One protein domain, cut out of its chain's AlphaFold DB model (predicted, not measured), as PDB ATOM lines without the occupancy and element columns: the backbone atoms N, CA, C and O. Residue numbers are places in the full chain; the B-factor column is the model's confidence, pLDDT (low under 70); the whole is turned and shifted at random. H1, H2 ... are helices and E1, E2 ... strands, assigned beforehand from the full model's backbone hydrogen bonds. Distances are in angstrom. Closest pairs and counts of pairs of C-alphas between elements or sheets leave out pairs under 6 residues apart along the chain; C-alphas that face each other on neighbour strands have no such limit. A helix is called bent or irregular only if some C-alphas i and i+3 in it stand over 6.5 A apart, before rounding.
ATOM      1  N   GLN A   3     -14.500  13.088 -24.316       58.88
ATOM      2  CA  GLN A   3     -15.605  12.421 -25.003       58.88
ATOM      3  C   GLN A   3     -15.329  10.924 -25.145       58.88
ATOM      4  O   GLN A   3     -14.176  10.504 -25.141       58.88
ATOM      5  N   ARG A   4     -16.394  10.118 -25.226       62.12
ATOM      6  CA  ARG A   4     -16.327   8.650 -25.266       62.12
ATOM      7  C   ARG A   4     -16.823   8.131 -26.612       62.12
ATOM      8  O   ARG A   4     -17.882   8.561 -27.063       62.12
ATOM      9  N   PHE A   5     -16.130   7.167 -27.213       66.69
ATOM     10  CA  PHE A   5     -16.637   6.438 -28.379       66.69
ATOM     11  C   PHE A   5     -16.371   4.929 -28.278       66.69
ATOM     12  O   PHE A   5     -15.372   4.491 -27.712       66.69
ATOM     13  N   HIS A   6     -17.309   4.133 -28.800       49.56
ATOM     14  CA  HIS A   6     -17.335   2.670 -28.642       49.56
ATOM     15  C   HIS A   6     -16.645   1.905 -29.781       49.56
ATOM     16  O   HIS A   6     -16.273   0.751 -29.598       49.56
ATOM     17  N   GLN A   7     -16.485   2.507 -30.963       52.31
ATOM     18  CA  GLN A   7     -15.868   1.855 -32.121       52.31
ATOM     19  C   GLN A   7     -14.943   2.815 -32.859       52.31
ATOM     20  O   GLN A   7     -15.208   4.013 -32.928       52.31
ATOM     21  N   ALA A   8     -13.850   2.265 -33.388       53.12
ATOM     22  CA  ALA A   8     -12.865   2.993 -34.173       53.12
ATOM     23  C   ALA A   8     -13.540   3.820 -35.279       53.12
ATOM     24  O   ALA A   8     -14.492   3.362 -35.911       53.12
ATOM     25  N   VAL A   9     -13.030   5.030 -35.498       57.44
ATOM     26  CA  VAL A   9     -13.564   5.994 -36.461       57.44
ATOM     27  C   VAL A   9     -13.364   5.464 -37.885       57.44
ATOM     28  O   VAL A   9     -12.334   5.685 -38.518       57.44
ATOM     29  N   GLU A  10     -14.333   4.701 -38.389       58.09
ATOM     30  CA  GLU A  10     -14.418   4.328 -39.800       58.09
ATOM     31  C   GLU A  10     -15.409   5.251 -40.503       58.09
ATOM     32  O   GLU A  10     -16.479   5.561 -39.975       58.09
ATOM     33  N   ARG A  11     -15.059   5.679 -41.719       62.19
ATOM     34  CA  ARG A  11     -15.991   6.402 -42.584       62.19
ATOM     35  C   ARG A  11     -17.230   5.531 -42.817       62.19
ATOM     36  O   ARG A  11     -17.073   4.426 -43.348       62.19
ATOM     37  N   PRO A  12     -18.437   5.991 -42.447       59.97
ATOM     38  CA  PRO A  12     -19.634   5.188 -42.617       59.97
ATOM     39  C   PRO A  12     -19.840   4.863 -44.098       59.97
ATOM     40  O   PRO A  12     -19.765   5.741 -44.964       59.97
ATOM     41  N   LYS A  13     -20.078   3.581 -44.392       65.12
ATOM     42  CA  LYS A  13     -20.471   3.117 -45.725       65.12
ATOM     43  C   LYS A  13     -21.987   3.206 -45.832       65.12
ATOM     44  O   LYS A  13     -22.692   2.680 -44.976       65.12
ATOM     45  N   VAL A  14     -22.484   3.849 -46.882       57.25
ATOM     46  CA  VAL A  14     -23.917   3.858 -47.216       57.25
ATOM     47  C   VAL A  14     -24.145   2.912 -48.399       57.25
ATOM     48  O   VAL A  14     -23.233   2.729 -49.211       57.25
ATOM     49  N   GLY A  15     -25.320   2.266 -48.452       44.88
ATOM     50  CA  GLY A  15     -25.693   1.276 -49.471       44.88
ATOM     51  C   GLY A  15     -25.244   1.718 -50.864       44.88
ATOM     52  O   GLY A  15     -25.644   2.792 -51.301       44.88
ATOM     53  N   ASN A  16     -24.356   0.915 -51.469       62.84
ATOM     54  CA  ASN A  16     -23.510   1.146 -52.663       62.84
ATOM     55  C   ASN A  16     -22.001   1.311 -52.387       62.84
ATOM     56  O   ASN A  16     -21.232   1.545 -53.313       62.84
ATOM     57  N   GLY A  17     -21.536   1.168 -51.141       63.06
ATOM     58  CA  GLY A  17     -20.095   1.155 -50.829       63.06
ATOM     59  C   GLY A  17     -19.427   2.535 -50.857       63.06
ATOM     60  O   GLY A  17     -18.213   2.640 -50.673       63.06
ATOM     61  N   ILE A  18     -20.222   3.595 -51.023       72.31
ATOM     62  CA  ILE A  18     -19.766   4.981 -50.960       72.31
ATOM     63  C   ILE A  18     -19.366   5.287 -49.515       72.31
ATOM     64  O   ILE A  18     -20.170   5.156 -48.587       72.31
ATOM     65  N   LYS A  19     -18.108   5.699 -49.329       77.69
ATOM     66  CA  LYS A  19     -17.592   6.179 -48.043       77.69
ATOM     67  C   LYS A  19     -18.072   7.608 -47.825       77.69
ATOM     68  O   LYS A  19     -17.761   8.479 -48.633       77.69
ATOM     69  N   LYS A  20     -18.789   7.856 -46.732       82.75
ATOM     70  CA  LYS A  20     -19.146   9.216 -46.316       82.75
ATOM     71  C   LYS A  20     -18.119   9.789 -45.355       82.75
ATOM     72  O   LYS A  20     -17.481   9.059 -44.596       82.75
ATOM     73  N   ASP A  21     -17.959  11.104 -45.398       87.44
ATOM     74  CA  ASP A  21     -17.136  11.806 -44.426       87.44
ATOM     75  C   ASP A  21     -17.808  11.767 -43.053       87.44
ATOM     76  O   ASP A  21     -19.028  11.889 -42.931       87.44
ATOM     77  N   LEU A  22     -16.996  11.565 -42.018       89.50
ATOM     78  CA  LEU A  22     -17.450  11.712 -40.646       89.50
ATOM     79  C   LEU A  22     -17.211  13.158 -40.226       89.50
ATOM     80  O   LEU A  22     -16.091  13.650 -40.346       89.50
ATOM     81  N   VAL A  23     -18.238  13.806 -39.689       92.44
ATOM     82  CA  VAL A  23     -18.118  15.121 -39.062       92.44
ATOM     83  C   VAL A  23     -18.500  14.975 -37.601       92.44
ATOM     84  O   VAL A  23     -19.579  14.487 -37.271       92.44
ATOM     85  N   TYR A  24     -17.588  15.373 -36.728       92.69
ATOM     86  CA  TYR A  24     -17.802  15.417 -35.298       92.69
ATOM     87  C   TYR A  24     -18.410  16.766 -34.918       92.69
ATOM     88  O   TYR A  24     -17.828  17.798 -35.236       92.69
ATOM     89  N   ALA A  25     -19.560  16.763 -34.248       93.25
ATOM     90  CA  ALA A  25     -20.228  17.974 -33.789       93.25
ATOM     91  C   ALA A  25     -20.192  18.041 -32.259       93.25
ATOM     92  O   ALA A  25     -20.602  17.098 -31.582       93.25
ATOM     93  N   VAL A  26     -19.718  19.157 -31.713       91.69
ATOM     94  CA  VAL A  26     -19.721  19.428 -30.273       91.69
ATOM     95  C   VAL A  26     -20.276  20.815 -30.005       91.69
ATOM     96  O   VAL A  26     -19.897  21.776 -30.667       91.69
ATOM     97  N   GLY A  27     -21.173  20.909 -29.027       90.19
ATOM     98  CA  GLY A  27     -21.727  22.172 -28.559       90.19
ATOM     99  C   GLY A  27     -21.183  22.561 -27.188       90.19
ATOM    100  O   GLY A  27     -20.978  21.691 -26.341       90.19
ATOM    101  N   ILE A  28     -20.988  23.858 -26.965       86.69
ATOM    102  CA  ILE A  28     -20.895  24.466 -25.635       86.69
ATOM    103  C   ILE A  28     -22.250  25.109 -25.358       86.69
ATOM    104  O   ILE A  28     -22.747  25.905 -26.158       86.69
ATOM    105  N   VAL A  29     -22.860  24.703 -24.249       87.88
ATOM    106  CA  VAL A  29     -24.218  25.086 -23.874       87.88
ATOM    107  C   VAL A  29     -24.192  25.578 -22.437       87.88
ATOM    108  O   VAL A  29     -23.750  24.841 -21.556       87.88
ATOM    109  N   ASN A  30     -24.684  26.797 -22.234       83.75
ATOM    110  CA  ASN A  30     -25.047  27.322 -20.921       83.75
ATOM    111  C   ASN A  30     -26.584  27.336 -20.838       83.75
ATOM    112  O   ASN A  30     -27.196  26.271 -20.831       83.75
ATOM    113  N   GLU A  31     -27.230  28.506 -20.853       86.69
ATOM    114  CA  GLU A  31     -28.699  28.610 -20.968       86.69
ATOM    115  C   GLU A  31     -29.188  28.415 -22.410       86.69
ATOM    116  O   GLU A  31     -30.266  27.877 -22.658       86.69
ATOM    117  N   THR A  32     -28.371  28.836 -23.377       87.44
ATOM    118  CA  THR A  32     -28.585  28.606 -24.810       87.44
ATOM    119  C   THR A  32     -27.334  27.985 -25.427       87.44
ATOM    120  O   THR A  32     -26.282  27.912 -24.787       87.44
ATOM    121  N   VAL A  33     -27.446  27.493 -26.664       88.06
ATOM    122  CA  VAL A  33     -26.275  27.031 -27.418       88.06
ATOM    123  C   VAL A  33     -25.407  28.244 -27.737       88.06
ATOM    124  O   VAL A  33     -25.805  29.106 -28.519       88.06
ATOM    125  N   GLU A  34     -24.235  28.299 -27.118       88.12
ATOM    126  CA  GLU A  34     -23.267  29.372 -27.323       88.12
ATOM    127  C   GLU A  34     -22.385  29.037 -28.513       88.12
ATOM    128  O   GLU A  34     -22.317  29.770 -29.491       88.12
ATOM    129  N   LYS A  35     -21.741  27.873 -28.498       88.88
ATOM    130  CA  LYS A  35     -20.809  27.511 -29.564       88.88
ATOM    131  C   LYS A  35     -21.151  26.146 -30.117       88.88
ATOM    132  O   LYS A  35     -21.441  25.230 -29.356       88.88
ATOM    133  N   VAL A  36     -21.092  26.000 -31.434       92.94
ATOM    134  CA  VAL A  36     -21.149  24.700 -32.107       92.94
ATOM    135  C   VAL A  36     -19.914  24.563 -32.971       92.94
ATOM    136  O   VAL A  36     -19.651  25.403 -33.826       92.94
ATOM    137  N   LEU A  37     -19.162  23.496 -32.749       94.31
ATOM    138  CA  LEU A  37     -17.958  23.177 -33.489       94.31
ATOM    139  C   LEU A  37     -18.154  21.866 -34.244       94.31
ATOM    140  O   LEU A  37     -18.379  20.809 -33.653       94.31
ATOM    141  N   PHE A  38     -18.027  21.959 -35.560       95.94
ATOM    142  CA  PHE A  38     -17.975  20.848 -36.491       95.94
ATOM    143  C   PHE A  38     -16.519  20.584 -36.869       95.94
ATOM    144  O   PHE A  38     -15.805  21.489 -37.289       95.94
ATOM    145  N   VAL A  39     -16.055  19.347 -36.743       95.56
ATOM    146  CA  VAL A  39     -14.698  18.958 -37.143       95.56
ATOM    147  C   VAL A  39     -14.762  17.715 -38.001       95.56
ATOM    148  O   VAL A  39     -15.314  16.695 -37.592       95.56
ATOM    149  N   TYR A  40     -14.171  17.774 -39.189       95.06
ATOM    150  CA  TYR A  40     -14.019  16.588 -40.019       95.06
ATOM    151  C   TYR A  40     -13.148  15.548 -39.303       95.06
ATOM    152  O   TYR A  40     -12.091  15.855 -38.749       95.06
ATOM    153  N   GLY A  41     -13.607  14.297 -39.282       92.56
ATOM    154  CA  GLY A  41     -13.026  13.230 -38.465       92.56
ATOM    155  C   GLY A  41     -11.569  12.921 -38.803       92.56
ATOM    156  O   GLY A  41     -10.815  12.508 -37.924       92.56
ATOM    157  N   ASP A  42     -11.149  13.188 -40.039       92.25
ATOM    158  CA  ASP A  42      -9.773  13.024 -40.506       92.25
ATOM    159  C   ASP A  42      -8.846  14.206 -40.162       92.25
ATOM    160  O   ASP A  42      -7.652  14.138 -40.455       92.25
ATOM    161  N   CYS A  43      -9.378  15.254 -39.526       94.94
ATOM    162  CA  CYS A  43      -8.617  16.264 -38.790       94.94
ATOM    163  C   CYS A  43      -8.549  15.967 -37.284       94.94
ATOM    164  O   CYS A  43      -7.717  16.543 -36.591       94.94
ATOM    165  N   TYR A  44      -9.445  15.123 -36.763       94.19
ATOM    166  CA  TYR A  44      -9.667  14.969 -35.321       94.19
ATOM    167  C   TYR A  44      -9.135  13.655 -34.746       94.19
ATOM    168  O   TYR A  44      -8.669  13.610 -33.610       94.19
ATOM    169  N   SER A  45      -9.207  12.573 -35.518       92.38
ATOM    170  CA  SER A  45      -8.913  11.224 -35.042       92.38
ATOM    171  C   SER A  45      -8.021  10.471 -36.020       92.38
ATOM    172  O   SER A  45      -8.111  10.662 -37.233       92.38
ATOM    173  N   ALA A  46      -7.154   9.613 -35.479       92.25
ATOM    174  CA  ALA A  46      -6.328   8.726 -36.285       92.25
ATOM    175  C   ALA A  46      -7.181   7.722 -37.075       92.25
ATOM    176  O   ALA A  46      -8.354   7.484 -36.777       92.25
ATOM    177  N   ASN A  47      -6.560   7.076 -38.053       90.19
ATOM    178  CA  ASN A  47      -7.180   6.018 -38.829       90.19
ATOM    179  C   ASN A  47      -7.572   4.835 -37.935       90.19
ATOM    180  O   ASN A  47      -6.933   4.545 -36.919       90.19
ATOM    181  N   LYS A  48      -8.608   4.109 -38.366       86.50
ATOM    182  CA  LYS A  48      -9.146   2.916 -37.699       86.50
ATOM    183  C   LYS A  48      -8.060   1.950 -37.213       86.50
ATOM    184  O   LYS A  48      -8.149   1.457 -36.087       86.50
ATOM    185  N   ASP A  49      -7.043   1.714 -38.039       88.00
ATOM    186  CA  ASP A  49      -5.969   0.754 -37.770       88.00
ATOM    187  C   ASP A  49      -5.205   1.059 -36.478       88.00
ATOM    188  O   ASP A  49      -4.806   0.135 -35.770       88.00
ATOM    189  N   THR A  50      -5.079   2.339 -36.108       90.06
ATOM    190  CA  THR A  50      -4.455   2.764 -34.848       90.06
ATOM    191  C   THR A  50      -5.164   2.152 -33.640       90.06
ATOM    192  O   THR A  50      -4.512   1.607 -32.748       90.06
ATOM    193  N   HIS A  97     -11.502   7.177 -24.833       86.31
ATOM    194  CA  HIS A  97     -11.602   8.571 -24.443       86.31
ATOM    195  C   HIS A  97     -10.785   9.423 -25.407       86.31
ATOM    196  O   HIS A  97      -9.633   9.105 -25.694       86.31
ATOM    197  N   ILE A  98     -11.376  10.513 -25.882       89.06
ATOM    198  CA  ILE A  98     -10.702  11.506 -26.714       89.06
ATOM    199  C   ILE A  98     -10.939  12.899 -26.142       89.06
ATOM    200  O   ILE A  98     -12.000  13.202 -25.591       89.06
ATOM    201  N   GLU A  99      -9.913  13.739 -26.210       90.75
ATOM    202  CA  GLU A  99     -10.017  15.127 -25.775       90.75
ATOM    203  C   GLU A  99     -10.983  15.893 -26.671       90.75
ATOM    204  O   GLU A  99     -10.985  15.706 -27.886       90.75
ATOM    205  N   THR A 100     -11.808  16.756 -26.077       89.25
ATOM    206  CA  THR A 100     -12.768  17.559 -26.845       89.25
ATOM    207  C   THR A 100     -12.056  18.375 -27.936       89.25
ATOM    208  O   THR A 100     -10.980  18.924 -27.669       89.25
ATOM    209  N   PRO A 101     -12.645  18.512 -29.140       91.50
ATOM    210  CA  PRO A 101     -12.049  19.300 -30.214       91.50
ATOM    211  C   PRO A 101     -11.697  20.735 -29.798       91.50
ATOM    212  O   PRO A 101     -10.662  21.243 -30.210       91.50
ATOM    213  N   TYR A 102     -12.480  21.358 -28.908       88.94
ATOM    214  CA  TYR A 102     -12.165  22.688 -28.369       88.94
ATOM    215  C   TYR A 102     -10.812  22.743 -27.658       88.94
ATOM    216  O   TYR A 102     -10.083  23.723 -27.774       88.94
ATOM    217  N   LYS A 103     -10.461  21.684 -26.923       89.62
ATOM    218  CA  LYS A 103      -9.175  21.598 -26.229       89.62
ATOM    219  C   LYS A 103      -8.054  21.279 -27.211       89.62
ATOM    220  O   LYS A 103      -6.974  21.844 -27.084       89.62
ATOM    221  N   LEU A 104      -8.308  20.389 -28.170       91.94
ATOM    222  CA  LEU A 104      -7.315  19.987 -29.165       91.94
ATOM    223  C   LEU A 104      -6.920  21.146 -30.092       91.94
ATOM    224  O   LEU A 104      -5.740  21.318 -30.371       91.94
ATOM    225  N   PHE A 105      -7.895  21.943 -30.533       92.81
ATOM    226  CA  PHE A 105      -7.700  23.066 -31.457       92.81
ATOM    227  C   PHE A 105      -7.652  24.422 -30.750       92.81
ATOM    228  O   PHE A 105      -7.897  25.455 -31.369       92.81
ATOM    229  N   LYS A 106      -7.361  24.436 -29.444       90.94
ATOM    230  CA  LYS A 106      -7.405  25.649 -28.618       90.94
ATOM    231  C   LYS A 106      -6.593  26.794 -29.228       90.94
ATOM    232  O   LYS A 106      -7.083  27.914 -29.296       90.94
ATOM    233  N   ASP A 107      -5.391  26.500 -29.720       90.38
ATOM    234  CA  ASP A 107      -4.496  27.509 -30.294       90.38
ATOM    235  C   ASP A 107      -5.086  28.160 -31.553       90.38
ATOM    236  O   ASP A 107      -4.880  29.345 -31.797       90.38
ATOM    237  N   GLN A 108      -5.855  27.408 -32.344       91.06
ATOM    238  CA  GLN A 108      -6.513  27.924 -33.546       91.06
ATOM    239  C   GLN A 108      -7.852  28.609 -33.246       91.06
ATOM    240  O   GLN A 108      -8.345  29.383 -34.067       91.06
ATOM    241  N   LEU A 109      -8.454  28.319 -32.091       88.44
ATOM    242  CA  LEU A 109      -9.764  28.829 -31.686       88.44
ATOM    243  C   LEU A 109      -9.682  29.993 -30.686       88.44
ATOM    244  O   LEU A 109     -10.713  30.585 -30.383       88.44
ATOM    245  N   ILE A 110      -8.489  30.359 -30.207       83.75
ATOM    246  CA  ILE A 110      -8.306  31.334 -29.121       83.75
ATOM    247  C   ILE A 110      -8.936  32.707 -29.411       83.75
ATOM    248  O   ILE A 110      -9.567  33.297 -28.543       83.75
ATOM    249  N   GLU A 111      -8.845  33.190 -30.651       77.12
ATOM    250  CA  GLU A 111      -9.458  34.462 -31.070       77.12
ATOM    251  C   GLU A 111     -10.990  34.379 -31.164       77.12
ATOM    252  O   GLU A 111     -11.687  35.392 -31.176       77.12
ATOM    253  N   LEU A 112     -11.527  33.164 -31.271       76.38
ATOM    254  CA  LEU A 112     -12.960  32.910 -31.377       76.38
ATOM    255  C   LEU A 112     -13.613  32.771 -30.005       76.38
ATOM    256  O   LEU A 112     -14.839  32.841 -29.919       76.38
ATOM    257  N   ASP A 113     -12.812  32.605 -28.949       71.81
ATOM    258  CA  ASP A 113     -13.321  32.329 -27.615       71.81
ATOM    259  C   ASP A 113     -13.997  33.525 -26.945       71.81
ATOM    260  O   ASP A 113     -14.889  33.309 -26.127       71.81
ATOM    261  N   ALA A 114     -13.637  34.746 -27.343       68.75
ATOM    262  CA  ALA A 114     -14.159  35.991 -26.783       68.75
ATOM    263  C   ALA A 114     -15.584  36.370 -27.242       68.75
ATOM    264  O   ALA A 114     -16.081  37.402 -26.805       68.75
ATOM    265  N   LEU A 115     -16.223  35.595 -28.132       66.31
ATOM    266  CA  LEU A 115     -17.580  35.884 -28.624       66.31
ATOM    267  C   LEU A 115     -18.628  34.896 -28.091       66.31
ATOM    268  O   LEU A 115     -18.360  33.695 -27.987       66.31
ATOM    269  N   ASP A 116     -19.828  35.423 -27.839       70.00
ATOM    270  CA  ASP A 116     -20.920  34.746 -27.127       70.00
ATOM    271  C   ASP A 116     -21.604  33.640 -27.940       70.00
ATOM    272  O   ASP A 116     -21.971  32.605 -27.382       70.00
ATOM    273  N   LYS A 117     -21.787  33.833 -29.256       85.06
ATOM    274  CA  LYS A 117     -22.444  32.846 -30.123       85.06
ATOM    275  C   LYS A 117     -21.647  32.583 -31.385       85.06
ATOM    276  O   LYS A 117     -21.362  33.518 -32.112       85.06
ATOM    277  N   ARG A 118     -21.282  31.327 -31.666       87.75
ATOM    278  CA  ARG A 118     -20.590  30.979 -32.919       87.75
ATOM    279  C   ARG A 118     -20.873  29.579 -33.429       87.75
ATOM    280  O   ARG A 118     -20.894  28.603 -32.680       87.75
ATOM    281  N   ILE A 119     -20.921  29.477 -34.751       92.56
ATOM    282  CA  ILE A 119     -20.784  28.208 -35.462       92.56
ATOM    283  C   ILE A 119     -19.394  28.170 -36.082       92.56
ATOM    284  O   ILE A 119     -18.986  29.117 -36.747       92.56
ATOM    285  N   ILE A 120     -18.667  27.083 -35.846       94.50
ATOM    286  CA  ILE A 120     -17.290  26.887 -36.293       94.50
ATOM    287  C   ILE A 120     -17.208  25.545 -37.018       94.50
ATOM    288  O   ILE A 120     -17.770  24.551 -36.564       94.50
ATOM    289  N   SER A 121     -16.489  25.497 -38.131       95.88
ATOM    290  CA  SER A 121     -16.196  24.280 -38.880       95.88
ATOM    291  C   SER A 121     -14.703  24.180 -39.164       95.88
ATOM    292  O   SER A 121     -14.105  25.143 -39.632       95.88
ATOM    293  N   ILE A 122     -14.114  23.006 -38.942       97.00
ATOM    294  CA  ILE A 122     -12.706  22.702 -39.218       97.00
ATOM    295  C   ILE A 122     -12.626  21.533 -40.199       97.00
ATOM    296  O   ILE A 122     -13.184  20.461 -39.950       97.00
ATOM    297  N   MET A 123     -11.900  21.722 -41.300       97.12
ATOM    298  CA  MET A 123     -11.684  20.690 -42.320       97.12
ATOM    299  C   MET A 123     -10.322  20.832 -43.002       97.12
ATOM    300  O   MET A 123      -9.692  21.885 -42.928       97.12
ATOM    301  N   LYS A 124      -9.862  19.784 -43.691       96.88
ATOM    302  CA  LYS A 124      -8.664  19.870 -44.539       96.88
ATOM    303  C   LYS A 124      -8.889  20.854 -45.674       96.88
ATOM    304  O   LYS A 124      -9.984  20.908 -46.232       96.88
ATOM    305  N   LYS A 125      -7.836  21.563 -46.076       97.12
ATOM    306  CA  LYS A 125      -7.905  22.464 -47.229       97.12
ATOM    307  C   LYS A 125      -8.262  21.717 -48.514       97.12
ATOM    308  O   LYS A 125      -9.158  22.148 -49.220       97.12
ATOM    309  N   THR A 126      -7.672  20.545 -48.741       95.94
ATOM    310  CA  THR A 126      -8.013  19.696 -49.896       95.94
ATOM    311  C   THR A 126      -9.506  19.381 -49.955       95.94
ATOM    312  O   THR A 126     -10.110  19.436 -51.017       95.94
ATOM    313  N   LYS A 127     -10.127  19.117 -48.799       94.88
ATOM    314  CA  LYS A 127     -11.558  18.830 -48.709       94.88
ATOM    315  C   LYS A 127     -12.421  20.066 -48.952       94.88
ATOM    316  O   LYS A 127     -13.480  19.959 -49.561       94.88
ATOM    317  N   PHE A 128     -11.979  21.221 -48.467       95.56
ATOM    318  CA  PHE A 128     -12.624  22.493 -48.763       95.56
ATOM    319  C   PHE A 128     -12.596  22.774 -50.272       95.56
ATOM    320  O   PHE A 128     -13.647  23.017 -50.851       95.56
ATOM    321  N   ASP A 129     -11.432  22.643 -50.907       94.38
ATOM    322  CA  ASP A 129     -11.251  22.891 -52.342       94.38
ATOM    323  C   ASP A 129     -12.060  21.898 -53.210       94.38
ATOM    324  O   ASP A 129     -12.545  22.257 -54.277       94.38
ATOM    325  N   GLU A 130     -12.263  20.658 -52.741       93.50
ATOM    326  CA  GLU A 130     -13.137  19.665 -53.393       93.50
ATOM    327  C   GLU A 130     -14.635  20.000 -53.299       93.50
ATOM    328  O   GLU A 130     -15.403  19.660 -54.199       93.50
ATOM    329  N   LEU A 131     -15.080  20.580 -52.179       90.44
ATOM    330  CA  LEU A 131     -16.504  20.778 -51.880       90.44
ATOM    331  C   LEU A 131     -17.020  22.168 -52.250       90.44
ATOM    332  O   LEU A 131     -18.214  22.324 -52.510       90.44
ATOM    333  N   ILE A 132     -16.160  23.182 -52.188       92.44
ATOM    334  CA  ILE A 132     -16.561  24.584 -52.220       92.44
ATOM    335  C   ILE A 132     -16.163  25.195 -53.561       92.44
ATOM    336  O   ILE A 132     -15.000  25.499 -53.803       92.44
ATOM    337  N   THR A 133     -17.160  25.411 -54.420       92.56
ATOM    338  CA  THR A 133     -16.998  26.187 -55.655       92.56
ATOM    339  C   THR A 133     -16.765  27.666 -55.343       92.56
ATOM    340  O   THR A 133     -17.132  28.147 -54.267       92.56
ATOM    341  N   ASP A 134     -16.217  28.421 -56.297       91.25
ATOM    342  CA  ASP A 134     -15.983  29.863 -56.131       91.25
ATOM    343  C   ASP A 134     -17.270  30.639 -55.798       91.25
ATOM    344  O   ASP A 134     -17.269  31.534 -54.954       91.25
ATOM    345  N   GLU A 135     -18.397  30.252 -56.396       92.12
ATOM    346  CA  GLU A 135     -19.718  30.834 -56.129       92.12
ATOM    347  C   GLU A 135     -20.169  30.586 -54.681       92.12
ATOM    348  O   GLU A 135     -20.626  31.501 -53.986       92.12
ATOM    349  N   LEU A 136     -20.007  29.349 -54.197       91.94
ATOM    350  CA  LEU A 136     -20.343  28.997 -52.821       91.94
ATOM    351  C   LEU A 136     -19.407  29.701 -51.839       91.94
ATOM    352  O   LEU A 136     -19.864  30.189 -50.806       91.94
ATOM    353  N   ARG A 137     -18.120  29.810 -52.176       92.38
ATOM    354  CA  ARG A 137     -17.136  30.541 -51.381       92.38
ATOM    355  C   ARG A 137     -17.539  32.001 -51.198       92.38
ATOM    356  O   ARG A 137     -17.616  32.457 -50.060       92.38
ATOM    357  N   GLN A 138     -17.866  32.701 -52.284       92.19
ATOM    358  CA  GLN A 138     -18.326  34.092 -52.217       92.19
ATOM    359  C   GLN A 138     -19.591  34.236 -51.363       92.19
ATOM    360  O   GLN A 138     -19.742  35.212 -50.632       92.19
ATOM    361  N   SER A 139     -20.508  33.267 -51.430       92.31
ATOM    362  CA  SER A 139     -21.704  33.252 -50.582       92.31
ATOM    363  C   SER A 139     -21.362  33.061 -49.098       92.31
ATOM    364  O   SER A 139     -21.891  33.775 -48.244       92.31
ATOM    365  N   LEU A 140     -20.446  32.140 -48.787       92.06
ATOM    366  CA  LEU A 140     -19.994  31.869 -47.422       92.06
ATOM    367  C   LEU A 140     -19.313  33.090 -46.799       92.06
ATOM    368  O   LEU A 140     -19.629  33.433 -45.659       92.06
ATOM    369  N   GLU A 141     -18.443  33.768 -47.546       94.25
ATOM    370  CA  GLU A 141     -17.669  34.926 -47.075       94.25
ATOM    371  C   GLU A 141     -18.545  36.145 -46.716       94.25
ATOM    372  O   GLU A 141     -18.100  37.022 -45.978       94.25
ATOM    373  N   LYS A 142     -19.821  36.189 -47.138       93.12
ATOM    374  CA  LYS A 142     -20.760  37.265 -46.748       93.12
ATOM    375  C   LYS A 142     -21.038  37.301 -45.246       93.12
ATOM    376  O   LYS A 142     -21.145  38.376 -44.667       93.12
ATOM    377  N   ASN A 143     -21.187  36.129 -44.627       91.38
ATOM    378  CA  ASN A 143     -21.619  35.993 -43.228       91.38
ATOM    379  C   ASN A 143     -20.617  35.223 -42.359       91.38
ATOM    380  O   ASN A 143     -20.814  35.100 -41.149       91.38
ATOM    381  N   ASN A 144     -19.559  34.693 -42.968       94.06
ATOM    382  CA  ASN A 144     -18.564  33.873 -42.301       94.06
ATOM    383  C   ASN A 144     -17.165  34.366 -42.641       94.06
ATOM    384  O   ASN A 144     -16.910  34.884 -43.724       94.06
ATOM    385  N   THR A 145     -16.236  34.126 -41.729       93.69
ATOM    386  CA  THR A 145     -14.812  34.292 -41.979       93.69
ATOM    387  C   THR A 145     -14.219  32.927 -42.293       93.69
ATOM    388  O   THR A 145     -14.469  31.951 -41.582       93.69
ATOM    389  N   ILE A 146     -13.407  32.869 -43.347       94.94
ATOM    390  CA  ILE A 146     -12.665  31.676 -43.753       94.94
ATOM    391  C   ILE A 146     -11.184  31.927 -43.472       94.94
ATOM    392  O   ILE A 146     -10.568  32.802 -44.078       94.94
ATOM    393  N   LYS A 147     -10.605  31.166 -42.543       94.50
ATOM    394  CA  LYS A 147      -9.190  31.248 -42.167       94.50
ATOM    395  C   LYS A 147      -8.455  29.981 -42.582       94.50
ATOM    396  O   LYS A 147      -8.918  28.871 -42.327       94.50
ATOM    397  N   THR A 148      -7.271  30.150 -43.157       95.38
ATOM    398  CA  THR A 148      -6.337  29.040 -43.383       95.38
ATOM    399  C   THR A 148      -5.461  28.855 -42.150       95.38
ATOM    400  O   THR A 148      -4.963  29.829 -41.590       95.38
ATOM    401  N   CYS A 149      -5.244  27.612 -41.734       94.94
ATOM    402  CA  CYS A 149      -4.325  27.258 -40.657       94.94
ATOM    403  C   CYS A 149      -3.602  25.939 -40.967       94.94
ATOM    404  O   CYS A 149      -3.883  25.284 -41.970       94.94
ATOM    405  N   ARG A 150      -2.668  25.543 -40.100       95.62
ATOM    406  CA  ARG A 150      -2.001  24.239 -40.165       95.62
ATOM    407  C   ARG A 150      -2.306  23.430 -38.918       95.62
ATOM    408  O   ARG A 150      -2.126  23.929 -37.809       95.62
ATOM    409  N   LEU A 151      -2.742  22.191 -39.113       95.75
ATOM    410  CA  LEU A 151      -3.081  21.252 -38.043       95.75
ATOM    411  C   LEU A 151      -2.133  20.053 -38.072       95.75
ATOM    412  O   LEU A 151      -1.581  19.720 -39.119       95.75
ATOM    413  N   ARG A 152      -1.939  19.408 -36.918       95.19
ATOM    414  CA  ARG A 152      -1.144  18.175 -36.804       95.19
ATOM    415  C   ARG A 152      -1.940  16.986 -37.320       95.19
ATOM    416  O   ARG A 152      -3.098  16.837 -36.940       95.19
ATOM    417  N   ASP A 153      -1.316  16.129 -38.127       94.56
ATOM    418  CA  ASP A 153      -1.934  14.884 -38.591       94.56
ATOM    419  C   ASP A 153      -2.214  13.953 -37.396       94.56
ATOM    420  O   ASP A 153      -1.275  13.570 -36.691       94.56
ATOM    421  N   PRO A 154      -3.477  13.545 -37.162       93.31
ATOM    422  CA  PRO A 154      -3.810  12.588 -36.109       93.31
ATOM    423  C   PRO A 154      -3.084  11.239 -36.236       93.31
ATOM    424  O   PRO A 154      -2.945  10.521 -35.248       93.31
ATOM    425  N   ASN A 155      -2.629  10.874 -37.438       93.12
ATOM    426  CA  ASN A 155      -1.857   9.658 -37.699       93.12
ATOM    427  C   ASN A 155      -0.355   9.846 -37.473       93.12
ATOM    428  O   ASN A 155       0.342   8.876 -37.179       93.12
ATOM    429  N   ASN A 156       0.147  11.072 -37.628       93.38
ATOM    430  CA  ASN A 156       1.547  11.406 -37.418       93.38
ATOM    431  C   ASN A 156       1.693  12.872 -36.966       93.38
ATOM    432  O   ASN A 156       1.807  13.766 -37.805       93.38
ATOM    433  N   PRO A 157       1.769  13.133 -35.649       91.94
ATOM    434  CA  PRO A 157       1.798  14.494 -35.113       91.94
ATOM    435  C   PRO A 157       2.989  15.360 -35.553       91.94
ATOM    436  O   PRO A 157       2.949  16.572 -35.345       91.94
ATOM    437  N   ALA A 158       4.045  14.763 -36.122       94.31
ATOM    438  CA  ALA A 158       5.181  15.491 -36.686       94.31
ATOM    439  C   ALA A 158       4.863  16.129 -38.051       94.31
ATOM    440  O   ALA A 158       5.572  17.031 -38.493       94.31
ATOM    441  N   ILE A 159       3.801  15.669 -38.716       95.00
ATOM    442  CA  ILE A 159       3.341  16.189 -40.000       95.00
ATOM    443  C   ILE A 159       2.261  17.237 -39.744       95.00
ATOM    444  O   ILE A 159       1.300  17.004 -39.008       95.00
ATOM    445  N   LEU A 160       2.415  18.396 -40.384       96.12
ATOM    446  CA  LEU A 160       1.389  19.427 -40.449       96.12
ATOM    447  C   LEU A 160       0.704  19.387 -41.815       96.12
ATOM    448  O   LEU A 160       1.372  19.209 -42.833       96.12
ATOM    449  N   PHE A 161      -0.607  19.608 -41.844       96.25
ATOM    450  CA  PHE A 161      -1.378  19.730 -43.078       96.25
ATOM    451  C   PHE A 161      -2.189  21.028 -43.102       96.25
ATOM    452  O   PHE A 161      -2.654  21.518 -42.066       96.25
ATOM    453  N   ASP A 162      -2.368  21.582 -44.302       97.75
ATOM    454  CA  ASP A 162      -3.161  22.790 -44.498       97.75
ATOM    455  C   ASP A 162      -4.649  22.501 -44.261       97.75
ATOM    456  O   ASP A 162      -5.225  21.522 -44.749       97.75
ATOM    457  N   SER A 163      -5.276  23.380 -43.493       97.56
ATOM    458  CA  SER A 163      -6.642  23.254 -43.002       97.56
ATOM    459  C   SER A 163      -7.378  24.575 -43.122       97.56
ATOM    460  O   SER A 163      -6.771  25.646 -43.119       97.56
ATOM    461  N   ILE A 164      -8.698  24.491 -43.185       97.38
ATOM    462  CA  ILE A 164      -9.596  25.633 -43.225       97.38
ATOM    463  C   ILE A 164     -10.460  25.623 -41.970       97.38
ATOM    464  O   ILE A 164     -11.029  24.594 -41.596       97.38
ATOM    465  N   ILE A 165     -10.557  26.791 -41.344       96.00
ATOM    466  CA  ILE A 165     -11.506  27.093 -40.283       96.00
ATOM    467  C   ILE A 165     -12.504  28.094 -40.839       96.00
ATOM    468  O   ILE A 165     -12.126  29.179 -41.276       96.00
ATOM    469  N   ILE A 166     -13.777  27.728 -40.815       95.12
ATOM    470  CA  ILE A 166     -14.887  28.609 -41.164       95.12
ATOM    471  C   ILE A 166     -15.611  28.934 -39.873       95.12
ATOM    472  O   ILE A 166     -15.922  28.021 -39.110       95.12
ATOM    473  N   HIS A 167     -15.893  30.204 -39.617       93.62
ATOM    474  CA  HIS A 167     -16.712  30.581 -38.475       93.62
ATOM    475  C   HIS A 167     -17.672  31.716 -38.811       93.62
ATOM    476  O   HIS A 167     -17.349  32.576 -39.630       93.62
ATOM    477  N   SER A 168     -18.829  31.742 -38.147       91.88
ATOM    478  CA  SER A 168     -19.775  32.854 -38.269       91.88
ATOM    479  C   SER A 168     -19.139  34.174 -37.815       91.88
ATOM    480  O   SER A 168     -18.280  34.204 -36.918       91.88
ATOM    481  N   ASN A 169     -19.528  35.266 -38.478       85.38
ATOM    482  CA  ASN A 169     -19.126  36.628 -38.109       85.38
ATOM    483  C   ASN A 169     -19.941  37.169 -36.924       85.38
ATOM    484  O   ASN A 169     -19.446  38.024 -36.195       85.38
TER     485      ASN A 169
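What this domain is: This is residues 3 to 50 and 97 to 169 of the 170 residues of the protein "NgoPII restriction endonuclease" of candidate division WS6 bacterium OLB20 (UniProt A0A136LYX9). One twisted sheet of five strands makes the core of this domain, with short helices to both sides of it, H4 and H5 to one side and H2 and H3 to the other. A small separate pair of strands, E1 and E4, lies off the sheet, and a long loop, residues 6 to 22, leads from E1 into the sheet's edge strand E2. The printed part has 121 residues, with five named helices and seven named strands in the order E1, E2, E3, H1, E4, H2, H3, E5, H4, H5, E6, E7. The large sheet runs E2, E3, E5, E7, E6 and is mixed, and the class is mixed, helices and strands. The whole is compact, with a radius of gyration of the C-alphas of 15.0 A, and rounded, with spans of 38 by 35 by 33 A.

How they stand to each other: E1, residues 3 to 5, is the antiparallel neighbour of E4, residues 97 to 99, with N 3 and O 98 at 2.8 A. E1 is apart from E2, residues 23 to 29. E2 and E3, residues 33 to 40, form an antiparallel hairpin, with N 26 and O 37 at 2.9 A. H1, residues 41 to 44, stands at the sheet's level, with a height over the sheet of 2.9 A; the closest C-alphas of H1 and E2 are those of Gly 41 and Val 23, 5.5 A apart. H2, residues 101 to 104, and H3, residues 106 to 112, only graze the sheet; the two are close but not clearly touching, with the C-alphas of Tyr 102 and Leu 109 closest at 7.4 A. H3 is irregular, with C-alphas 108 and 111 7.6 A apart. E5, residues 118 to 124, is parallel to E3, with N 38 and O 120 at 2.8 A. H4, residues 125 to 131, is on the sheet over E5, at a height over the sheet of 8.8 A, and stands up from it by 44 degrees. H5, residues 134 to 141, is apart from H4 and only grazes the sheet. E6, residues 144 to 153, and E7, residues 156 to 168, form an antiparallel hairpin, with N 149 and O 163 at 2.8 A; E7 is also antiparallel to E5, with N 121 and O 166 at 2.8 A. E5, H4, H5 and E6 make a split strand-helix-strand unit, two strands that run the same way with helices between them in the chain and E7 between them in the sheet; its crossover is right-handed. In H4 and H5 every O i to N i+4 pair is within hydrogen-bond range; in H3 1 of 3 is, beside 2 of 4 O i to N i+3 pairs, and H1 and H2 are too short for an O i to N i+4 pair.

Where its parts are: E1 begins at C-alpha 3, (-15.605, 12.421, -25.003). E2 is 19.2 A long, E3 20.4 A and E5 20.0 A. H3 measures 9.5 A, H4 9.9 A and H5 10.5 A; H1 and H2 are 4.9 A each, and E1 and E4 6.9 A each. E6 is 25.5 A long and bends by 55 degrees at residue 150. E7 is 30.3 A long, bends by 94 degrees at residue 159, and ends at C-alpha 168, (-19.775, 32.854, -38.269).

The domain as a whole: The two C-alphas farthest apart are those of Asn 16 and Ala 114, 44.4 A. Residues 51 to 96 are not printed, and C-alphas 50 and 97 are 13.9 A apart across the cut, which falls in the link from H1 to E4. Of the links printed whole, E1 to E2 is long, with 17 residues, and the others are tight. Mean pLDDT of the printed part is 86.7; it is under 70 at residues 3 to 17 and 114 to 115.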